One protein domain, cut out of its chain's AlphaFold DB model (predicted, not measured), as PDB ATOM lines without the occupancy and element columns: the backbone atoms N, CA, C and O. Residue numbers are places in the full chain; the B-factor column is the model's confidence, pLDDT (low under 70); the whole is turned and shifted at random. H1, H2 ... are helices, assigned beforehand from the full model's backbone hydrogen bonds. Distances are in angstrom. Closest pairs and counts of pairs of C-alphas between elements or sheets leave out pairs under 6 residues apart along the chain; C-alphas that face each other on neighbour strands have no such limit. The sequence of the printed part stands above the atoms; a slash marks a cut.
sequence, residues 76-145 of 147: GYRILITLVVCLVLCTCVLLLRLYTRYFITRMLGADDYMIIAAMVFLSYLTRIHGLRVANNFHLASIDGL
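What this domain is: This is residues 76 to 145 of the 147 residues of an uncharacterized protein of Hyaloscypha bicolor E (UniProt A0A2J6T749). Two long helices, H1 then H2, run side by side and opposite ways, joined at one end by a tight link, and make a slender rod with few contacts between them. The printed part has 70 residues, two named helices and no named strand; its class is all helix. It is only just extended, close to loose, with a radius of gyration of the C-alphas of 17.0 A and spans of 58 by 19 by 11 A.

How they stand to each other: Start with H1, residues 76 to 105, and H2, residues 110 to 143: they are close but not clearly touching, with 2 pairs of C-alphas within 8 A. Look at their closest C-alphas, Thr 91 and Ser 123, 7.6 A apart. The helices run opposite ways at a shallow tilt of 14 degrees. In both, every O i to N i+4 pair is within hydrogen-bond range.

Where its parts are: Find C-alpha 76 at (-18.745, -46.964, 20.472); from there H1 runs 43.6 A to C-alpha 105. H2 runs 50.0 A, to C-alpha 143 at (-6.583, -55.255, 13.175).

The domain as a whole: The farthest C-alphas, Met 107 and Leu 145, are 58.3 A apart. The printed part has no cut. Residues 106 to 108 and 144 to 145 have pLDDT under 70.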
ATOM      1  N   GLY A  76     -19.100 -48.033  21.410       75.62
ATOM      2  CA  GLY A  76     -18.745 -46.964  20.472       75.62
ATOM      3  C   GLY A  76     -19.580 -46.978  19.189       75.62
ATOM      4  O   GLY A  76     -20.002 -45.922  18.719       75.62
ATOM      5  N   TYR A  77     -19.915 -48.163  18.670       75.19
ATOM      6  CA  TYR A  77     -20.724 -48.293  17.457       75.19
ATOM      7  C   TYR A  77     -22.149 -47.734  17.632       75.19
ATOM      8  O   TYR A  77     -22.655 -47.014  16.769       75.19
ATOM      9  N   ARG A  78     -22.779 -47.984  18.788       80.94
ATOM     10  CA  ARG A  78     -24.149 -47.523  19.098       80.94
ATOM     11  C   ARG A  78     -24.222 -45.994  19.182       80.94
ATOM     12  O   ARG A  78     -25.180 -45.378  18.708       80.94
ATOM     13  N   ILE A  79     -23.186 -45.380  19.752       84.56
ATOM     14  CA  ILE A  79     -23.068 -43.923  19.881       84.56
ATOM     15  C   ILE A  79     -22.874 -43.280  18.502       84.56
ATOM     16  O   ILE A  79     -23.550 -42.300  18.187       84.56
ATOM     17  N   LEU A  80     -22.016 -43.859  17.652       82.31
ATOM     18  CA  LEU A  80     -21.769 -43.355  16.298       82.31
ATOM     19  C   LEU A  80     -23.029 -43.357  15.433       82.31
ATOM     20  O   LEU A  80     -23.325 -42.345  14.798       82.31
ATOM     21  N   ILE A  81     -23.802 -44.447  15.443       83.62
ATOM     22  CA  ILE A  81     -25.060 -44.512  14.685       83.62
ATOM     23  C   ILE A  81     -26.022 -43.411  15.139       83.62
ATOM     24  O   ILE A  81     -26.576 -42.688  14.311       83.62
ATOM     25  N   THR A  82     -26.194 -43.250  16.453       89.06
ATOM     26  CA  THR A  82     -27.126 -42.260  17.016       89.06
ATOM     27  C   THR A  82     -26.739 -40.835  16.616       89.06
ATOM     28  O   THR A  82     -27.595 -40.037  16.233       89.06
ATOM     29  N   LEU A  83     -25.439 -40.528  16.636       87.62
ATOM     30  CA  LEU A  83     -24.897 -39.242  16.193       87.62
ATOM     31  C   LEU A  83     -25.196 -38.962  14.719       87.62
ATOM     32  O   LEU A  83     -25.644 -37.866  14.385       87.62
ATOM     33  N   VAL A  84     -24.988 -39.952  13.845       86.62
ATOM     34  CA  VAL A  84     -25.254 -39.817  12.406       86.62
ATOM     35  C   VAL A  84     -26.735 -39.543  12.152       86.62
ATOM     36  O   VAL A  84     -27.064 -38.626  11.401       86.62
ATOM     37  N   VAL A  85     -27.634 -40.280  12.807       90.62
ATOM     38  CA  VAL A  85     -29.087 -40.087  12.656       90.62
ATOM     39  C   VAL A  85     -29.513 -38.698  13.137       90.62
ATOM     40  O   VAL A  85     -30.221 -37.986  12.423       90.62
ATOM     41  N   CYS A  86     -29.040 -38.279  14.312       91.56
ATOM     42  CA  CYS A  86     -29.340 -36.962  14.874       91.56
ATOM     43  C   CYS A  86     -28.860 -35.822  13.957       91.56
ATOM     44  O   CYS A  86     -29.597 -34.869  13.697       91.56
ATOM     45  N   LEU A  87     -27.656 -35.946  13.391       88.56
ATOM     46  CA  LEU A  87     -27.095 -34.957  12.466       88.56
ATOM     47  C   LEU A  87     -27.900 -34.818  11.173       88.56
ATOM     48  O   LEU A  87     -28.105 -33.698  10.695       88.56
ATOM     49  N   VAL A  88     -28.379 -35.929  10.610       89.06
ATOM     50  CA  VAL A  88     -29.227 -35.897   9.410       89.06
ATOM     51  C   VAL A  88     -30.537 -35.169   9.706       89.06
ATOM     52  O   VAL A  88     -30.911 -34.266   8.958       89.06
ATOM     53  N   LEU A  89     -31.189 -35.487  10.830       92.38
ATOM     54  CA  LEU A  89     -32.430 -34.827  11.241       92.38
ATOM     55  C   LEU A  89     -32.238 -33.321  11.461       92.38
ATOM     56  O   LEU A  89     -33.007 -32.523  10.922       92.38
ATOM     57  N   CYS A  90     -31.185 -32.917  12.176       90.00
ATOM     58  CA  CYS A  90     -30.837 -31.505  12.348       90.00
ATOM     59  C   CYS A  90     -30.650 -30.793  11.002       90.00
ATOM     60  O   CYS A  90     -31.188 -29.707  10.797       90.00
ATOM     61  N   THR A  91     -29.938 -31.416  10.060       88.88
ATOM     62  CA  THR A  91     -29.698 -30.835   8.731       88.88
ATOM     63  C   THR A  91     -31.007 -30.629   7.961       88.88
ATOM     64  O   THR A  91     -31.210 -29.568   7.370       88.88
ATOM     65  N   CYS A  92     -31.927 -31.596   8.010       90.88
ATOM     66  CA  CYS A  92     -33.249 -31.474   7.389       90.88
ATOM     67  C   CYS A  92     -34.072 -30.318   7.979       90.88
ATOM     68  O   CYS A  92     -34.653 -29.535   7.230       90.88
ATOM     69  N   VAL A  93     -34.094 -30.171   9.307       91.38
ATOM     70  CA  VAL A  93     -34.826 -29.079   9.978       91.38
ATOM     71  C   VAL A  93     -34.239 -27.711   9.618       91.38
ATOM     72  O   VAL A  93     -34.981 -26.754   9.387       91.38
ATOM     73  N   LEU A  94     -32.913 -27.604   9.514       86.69
ATOM     74  CA  LEU A  94     -32.246 -26.367   9.107       86.69
ATOM     75  C   LEU A  94     -32.535 -26.000   7.642       86.69
ATOM     76  O   LEU A  94     -32.770 -24.830   7.347       86.69
ATOM     77  N   LEU A  95     -32.585 -26.985   6.741       85.19
ATOM     78  CA  LEU A  95     -32.999 -26.780   5.348       85.19
ATOM     79  C   LEU A  95     -34.442 -26.284   5.255       85.19
ATOM     80  O   LEU A  95     -34.718 -25.329   4.532       85.19
ATOM     81  N   LEU A  96     -35.352 -26.882   6.027       88.12
ATOM     82  CA  LEU A  96     -36.738 -26.430   6.091       88.12
ATOM     83  C   LEU A  96     -36.828 -24.979   6.585       88.12
ATOM     84  O   LEU A  96     -37.571 -24.180   6.015       88.12
ATOM     85  N   ARG A  97     -36.031 -24.616   7.596       83.56
ATOM     86  CA  ARG A  97     -35.963 -23.252   8.139       83.56
ATOM     87  C   ARG A  97     -35.465 -22.238   7.108       83.56
ATOM     88  O   ARG A  97     -35.991 -21.125   7.037       83.56
ATOM     89  N   LEU A  98     -34.476 -22.618   6.304       82.19
ATOM     90  CA  LEU A  98     -33.989 -21.793   5.201       82.19
ATOM     91  C   LEU A  98     -35.048 -21.653   4.101       82.19
ATOM     92  O   LEU A  98     -35.265 -20.554   3.600       82.19
ATOM     93  N   TYR A  99     -35.752 -22.737   3.772       81.06
ATOM     94  CA  TYR A  99     -36.827 -22.722   2.781       81.06
ATOM     95  C   TYR A  99     -37.936 -21.735   3.159       81.06
ATOM     96  O   TYR A  99     -38.379 -20.947   2.323       81.06
ATOM     97  N   THR A 100     -38.339 -21.712   4.435       84.12
ATOM     98  CA  THR A 100     -39.371 -20.776   4.904       84.12
ATOM     99  C   THR A 100     -38.920 -19.323   4.748       84.12
ATOM    100  O   THR A 100     -39.681 -18.489   4.264       84.12
ATOM    101  N   ARG A 101     -37.668 -19.021   5.114       76.06
ATOM    102  CA  ARG A 101     -37.071 -17.683   4.970       76.06
ATOM    103  C   ARG A 101     -36.968 -17.247   3.508       76.06
ATOM    104  O   ARG A 101     -37.351 -16.123   3.192       76.06
ATOM    105  N   TYR A 102     -36.514 -18.141   2.630       76.75
ATOM    106  CA  TYR A 102     -36.369 -17.872   1.200       76.75
ATOM    107  C   TYR A 102     -37.715 -17.551   0.537       76.75
ATOM    108  O   TYR A 102     -37.814 -16.616  -0.256       76.75
ATOM    109  N   PHE A 103     -38.768 -18.296   0.887       77.56
ATOM    110  CA  PHE A 103     -40.076 -18.133   0.255       77.56
ATOM    111  C   PHE A 103     -40.866 -16.932   0.798       77.56
ATOM    112  O   PHE A 103     -41.564 -16.274   0.027       77.56
ATOM    113  N   ILE A 104     -40.758 -16.631   2.102       76.19
ATOM    114  CA  ILE A 104     -41.606 -15.619   2.754       76.19
ATOM    115  C   ILE A 104     -41.045 -14.196   2.644       76.19
ATOM    116  O   ILE A 104     -41.808 -13.260   2.421       76.19
ATOM    117  N   THR A 105     -39.730 -14.006   2.794       74.00
ATOM    118  CA  THR A 105     -39.175 -12.658   3.002       74.00
ATOM    119  C   THR A 105     -38.821 -11.959   1.687       74.00
ATOM    120  O   THR A 105     -38.826 -10.734   1.660       74.00
ATOM    121  N   ARG A 106     -38.547 -12.702   0.596       65.38
ATOM    122  CA  ARG A 106     -38.196 -12.234  -0.775       65.38
ATOM    123  C   ARG A 106     -37.144 -11.115  -0.921       65.38
ATOM    124  O   ARG A 106     -36.765 -10.796  -2.044       65.38
ATOM    125  N   MET A 107     -36.621 -10.561   0.165       63.22
ATOM    126  CA  MET A 107     -35.450  -9.700   0.220       63.22
ATOM    127  C   MET A 107     -34.267 -10.575   0.607       63.22
ATOM    128  O   MET A 107     -34.053 -10.855   1.782       63.22
ATOM    129  N   LEU A 108     -33.552 -11.057  -0.407       59.84
ATOM    130  CA  LEU A 108     -32.327 -11.826  -0.233       59.84
ATOM    131  C   LEU A 108     -31.208 -10.827   0.055       59.84
ATOM    132  O   LEU A 108     -30.675 -10.196  -0.859       59.84
ATOM    133  N   GLY A 109     -30.916 -10.624   1.336       72.69
ATOM    134  CA  GLY A 109     -29.742  -9.867   1.749       72.69
ATOM    135  C   GLY A 109     -28.475 -10.677   1.479       72.69
ATOM    136  O   GLY A 109     -28.516 -11.905   1.382       72.69
ATOM    137  N   ALA A 110     -27.320 -10.010   1.407       75.00
ATOM    138  CA  ALA A 110     -26.024 -10.698   1.366       75.00
ATOM    139  C   ALA A 110     -25.856 -11.693   2.540       75.00
ATOM    140  O   ALA A 110     -25.180 -12.714   2.406       75.00
ATOM    141  N   ASP A 111     -26.538 -11.436   3.660       79.31
ATOM    142  CA  ASP A 111     -26.575 -12.275   4.858       79.31
ATOM    143  C   ASP A 111     -27.117 -13.696   4.610       79.31
ATOM    144  O   ASP A 111     -26.590 -14.664   5.167       79.31
ATOM    145  N   ASP A 112     -28.117 -13.865   3.734       82.94
ATOM    146  CA  ASP A 112     -28.687 -15.185   3.429       82.94
ATOM    147  C   ASP A 112     -27.728 -16.031   2.569       82.94
ATOM    148  O   ASP A 112     -27.686 -17.255   2.679       82.94
ATOM    149  N   TYR A 113     -26.881 -15.403   1.751       80.81
ATOM    150  CA  TYR A 113     -25.848 -16.131   1.007       80.81
ATOM    151  C   TYR A 113     -24.751 -16.659   1.936       80.81
ATOM    152  O   TYR A 113     -24.312 -17.802   1.782       80.81
ATOM    153  N   MET A 114     -24.358 -15.870   2.942       86.69
ATOM    154  CA  MET A 114     -23.387 -16.295   3.955       86.69
ATOM    155  C   MET A 114     -23.911 -17.475   4.775       86.69
ATOM    156  O   MET A 114     -23.162 -18.414   5.048       86.69
ATOM    157  N   ILE A 115     -25.207 -17.482   5.115       86.06
ATOM    158  CA  ILE A 115     -25.789 -18.589   5.881       86.06
ATOM    159  C   ILE A 115     -25.885 -19.875   5.055       86.06
ATOM    160  O   ILE A 115     -25.613 -20.957   5.573       86.06
ATOM    161  N   ILE A 116     -26.199 -19.771   3.760       84.69
ATOM    162  CA  ILE A 116     -26.215 -20.921   2.845       84.69
ATOM    163  C   ILE A 116     -24.804 -21.488   2.682       84.69
ATOM    164  O   ILE A 116     -24.611 -22.699   2.805       84.69
ATOM    165  N   ALA A 117     -23.809 -20.625   2.466       88.50
ATOM    166  CA  ALA A 117     -22.414 -21.037   2.361       88.50
ATOM    167  C   ALA A 117     -21.936 -21.739   3.643       88.50
ATOM    168  O   ALA A 117     -21.345 -22.819   3.573       88.50
ATOM    169  N   ALA A 118     -22.267 -21.184   4.815       89.44
ATOM    170  CA  ALA A 118     -21.951 -21.791   6.104       89.44
ATOM    171  C   ALA A 118     -22.614 -23.168   6.275       89.44
ATOM    172  O   ALA A 118     -21.960 -24.115   6.701       89.44
ATOM    173  N   MET A 119     -23.885 -23.313   5.892       86.88
ATOM    174  CA  MET A 119     -24.618 -24.584   5.952       86.88
ATOM    175  C   MET A 119     -23.994 -25.670   5.065       86.88
ATOM    176  O   MET A 119     -23.810 -26.813   5.498       86.88
ATOM    177  N   VAL A 120     -23.637 -25.322   3.826       89.06
ATOM    178  CA  VAL A 120     -22.971 -26.247   2.897       89.06
ATOM    179  C   VAL A 120     -21.594 -26.641   3.433       89.06
ATOM    180  O   VAL A 120     -21.254 -27.823   3.451       89.06
ATOM    181  N   PHE A 121     -20.823 -25.685   3.951       92.94
ATOM    182  CA  PHE A 121     -19.509 -25.964   4.522       92.94
ATOM    183  C   PHE A 121     -19.589 -26.868   5.760       92.94
ATOM    184  O   PHE A 121     -18.855 -27.851   5.868       92.94
ATOM    185  N   LEU A 122     -20.526 -26.597   6.672       89.19
ATOM    186  CA  LEU A 122     -20.689 -27.371   7.902       89.19
ATOM    187  C   LEU A 122     -21.154 -28.808   7.618       89.19
ATOM    188  O   LEU A 122     -20.627 -29.766   8.195       89.19
ATOM    189  N   SER A 123     -22.102 -28.977   6.692       89.00
ATOM    190  CA  SER A 123     -22.560 -30.305   6.264       89.00
ATOM    191  C   SER A 123     -21.442 -31.099   5.582       89.00
ATOM    192  O   SER A 123     -21.277 -32.288   5.862       89.00
ATOM    193  N   TYR A 124     -20.606 -30.440   4.775       92.88
ATOM    194  CA  TYR A 124     -19.429 -31.046   4.156       92.88
ATOM    195  C   TYR A 124     -18.383 -31.496   5.189       92.88
ATOM    196  O   TYR A 124     -17.951 -32.650   5.163       92.88
ATOM    197  N   LEU A 125     -18.024 -30.639   6.153       90.94
ATOM    198  CA  LEU A 125     -17.084 -30.996   7.224       90.94
ATOM    199  C   LEU A 125     -17.581 -32.176   8.061       90.94
ATOM    200  O   LEU A 125     -16.810 -33.084   8.375       90.94
ATOM    201  N   THR A 126     -18.876 -32.201   8.369       87.75
ATOM    202  CA  THR A 126     -19.498 -33.295   9.123       87.75
ATOM    203  C   THR A 126     -19.433 -34.614   8.347       87.75
ATOM    204  O   THR A 126     -19.139 -35.663   8.922       87.75
ATOM    205  N   ARG A 127     -19.636 -34.573   7.023       89.31
ATOM    206  CA  ARG A 127     -19.477 -35.740   6.141       89.31
ATOM    207  C   ARG A 127     -18.033 -36.229   6.086       89.31
ATOM    208  O   ARG A 127     -17.819 -37.431   6.219       89.31
ATOM    209  N   ILE A 128     -17.053 -35.331   5.948       92.38
ATOM    210  CA  ILE A 128     -15.626 -35.696   5.970       92.38
ATOM    211  C   ILE A 128     -15.251 -36.329   7.308       92.38
ATOM    212  O   ILE A 128     -14.600 -37.371   7.335       92.38
ATOM    213  N   HIS A 129     -15.653 -35.709   8.416       88.62
ATOM    214  CA  HIS A 129     -15.353 -36.220   9.747       88.62
ATOM    215  C   HIS A 129     -15.988 -37.599   9.967       88.62
ATOM    216  O   HIS A 129     -15.311 -38.523  10.413       88.62
ATOM    217  N   GLY A 130     -17.253 -37.773   9.571       87.75
ATOM    218  CA  GLY A 130     -17.948 -39.060   9.625       87.75
ATOM    219  C   GLY A 130     -17.293 -40.139   8.762       87.75
ATOM    220  O   GLY A 130     -17.112 -41.259   9.231       87.75
ATOM    221  N   LEU A 131     -16.869 -39.808   7.535       87.81
ATOM    222  CA  LEU A 131     -16.172 -40.743   6.647       87.81
ATOM    223  C   LEU A 131     -14.808 -41.154   7.215       87.81
ATOM    224  O   LEU A 131     -14.460 -42.330   7.184       87.81
ATOM    225  N   ARG A 132     -14.050 -40.206   7.779       88.06
ATOM    226  CA  ARG A 132     -12.779 -40.507   8.455       88.06
ATOM    227  C   ARG A 132     -12.995 -41.400   9.665       88.06
ATOM    228  O   ARG A 132     -12.253 -42.355   9.845       88.06
ATOM    229  N   VAL A 133     -14.010 -41.127  10.476       84.75
ATOM    230  CA  VAL A 133     -14.370 -41.975  11.619       84.75
ATOM    231  C   VAL A 133     -14.775 -43.379  11.165       84.75
ATOM    232  O   VAL A 133     -14.297 -44.354  11.738       84.75
ATOM    233  N   ALA A 134     -15.578 -43.501  10.106       84.19
ATOM    234  CA  ALA A 134     -15.965 -44.794   9.545       84.19
ATOM    235  C   ALA A 134     -14.753 -45.571   9.005       84.19
ATOM    236  O   ALA A 134     -14.642 -46.770   9.244       84.19
ATOM    237  N   ASN A 135     -13.818 -44.887   8.340       87.62
ATOM    238  CA  ASN A 135     -12.593 -45.504   7.842       87.62
ATOM    239  C   ASN A 135     -11.681 -45.975   8.988       87.62
ATOM    240  O   ASN A 135     -11.197 -47.097   8.962       87.62
ATOM    241  N   ASN A 136     -11.503 -45.159  10.032       82.69
ATOM    242  CA  ASN A 136     -10.739 -45.554  11.222       82.69
ATOM    243  C   ASN A 136     -11.368 -46.759  11.936       82.69
ATOM    244  O   ASN A 136     -10.658 -47.658  12.375       82.69
ATOM    245  N   PHE A 137     -12.700 -46.803  12.019       79.19
ATOM    246  CA  PHE A 137     -13.412 -47.947  12.582       79.19
ATOM    247  C   PHE A 137     -13.233 -49.213  11.731       79.19
ATOM    248  O   PHE A 137     -13.047 -50.298  12.276       79.19
ATOM    249  N   HIS A 138     -13.237 -49.078  10.400       80.06
ATOM    250  CA  HIS A 138     -12.978 -50.191   9.489       80.06
ATOM    251  C   HIS A 138     -11.567 -50.766   9.678       80.06
ATOM    252  O   HIS A 138     -11.425 -51.979   9.776       80.06
ATOM    253  N   LEU A 139     -10.542 -49.916   9.816       77.69
ATOM    254  CA  LEU A 139      -9.166 -50.355  10.086       77.69
ATOM    255  C   LEU A 139      -9.056 -51.092  11.428       77.69
ATOM    256  O   LEU A 139      -8.533 -52.202  11.474       77.69
ATOM    257  N   ALA A 140      -9.667 -50.553  12.488       73.00
ATOM    258  CA  ALA A 140      -9.702 -51.209  13.797       73.00
ATOM    259  C   ALA A 140     -10.386 -52.592  13.761       73.00
ATOM    260  O   ALA A 140     -10.034 -53.480  14.535       73.00
ATOM    261  N   SER A 141     -11.350 -52.791  12.855       77.44
ATOM    262  CA  SER A 141     -11.999 -54.090  12.652       77.44
ATOM    263  C   SER A 141     -11.101 -55.112  11.948       77.44
ATOM    264  O   SER A 141     -11.275 -56.304  12.184       77.44
ATOM    265  N   ILE A 142     -10.176 -54.679  11.084       74.69
ATOM    266  CA  ILE A 142      -9.220 -55.567  10.399       74.69
ATOM    267  C   ILE A 142      -8.105 -55.969  11.371       74.69
ATOM    268  O   ILE A 142      -7.757 -57.146  11.465       74.69
ATOM    269  N   ASP A 143      -7.612 -55.013  12.159       73.94
ATOM    270  CA  ASP A 143      -6.583 -55.255  13.175       73.94
ATOM    271  C   ASP A 143      -7.087 -56.185  14.293       73.94
ATOM    272  O   ASP A 143      -6.333 -57.004  14.815       73.94
ATOM    273  N   GLY A 144      -8.383 -56.116  14.622       65.31
ATOM    274  CA  GLY A 144      -9.028 -57.003  15.595       65.31
ATOM    275  C   GLY A 144      -9.234 -58.452  15.129       65.31
ATOM    276  O   GLY A 144      -9.541 -59.300  15.961       65.31
ATOM    277  N   LEU A 145      -9.068 -58.750  13.833       61.94
ATOM    278  CA  LEU A 145      -9.183 -60.104  13.269       61.94
ATOM    279  C   LEU A 145      -7.833 -60.841  13.162       61.94
ATOM    280  O   LEU A 145      -7.821 -62.018  12.819       61.94
TER     281      LEU A 145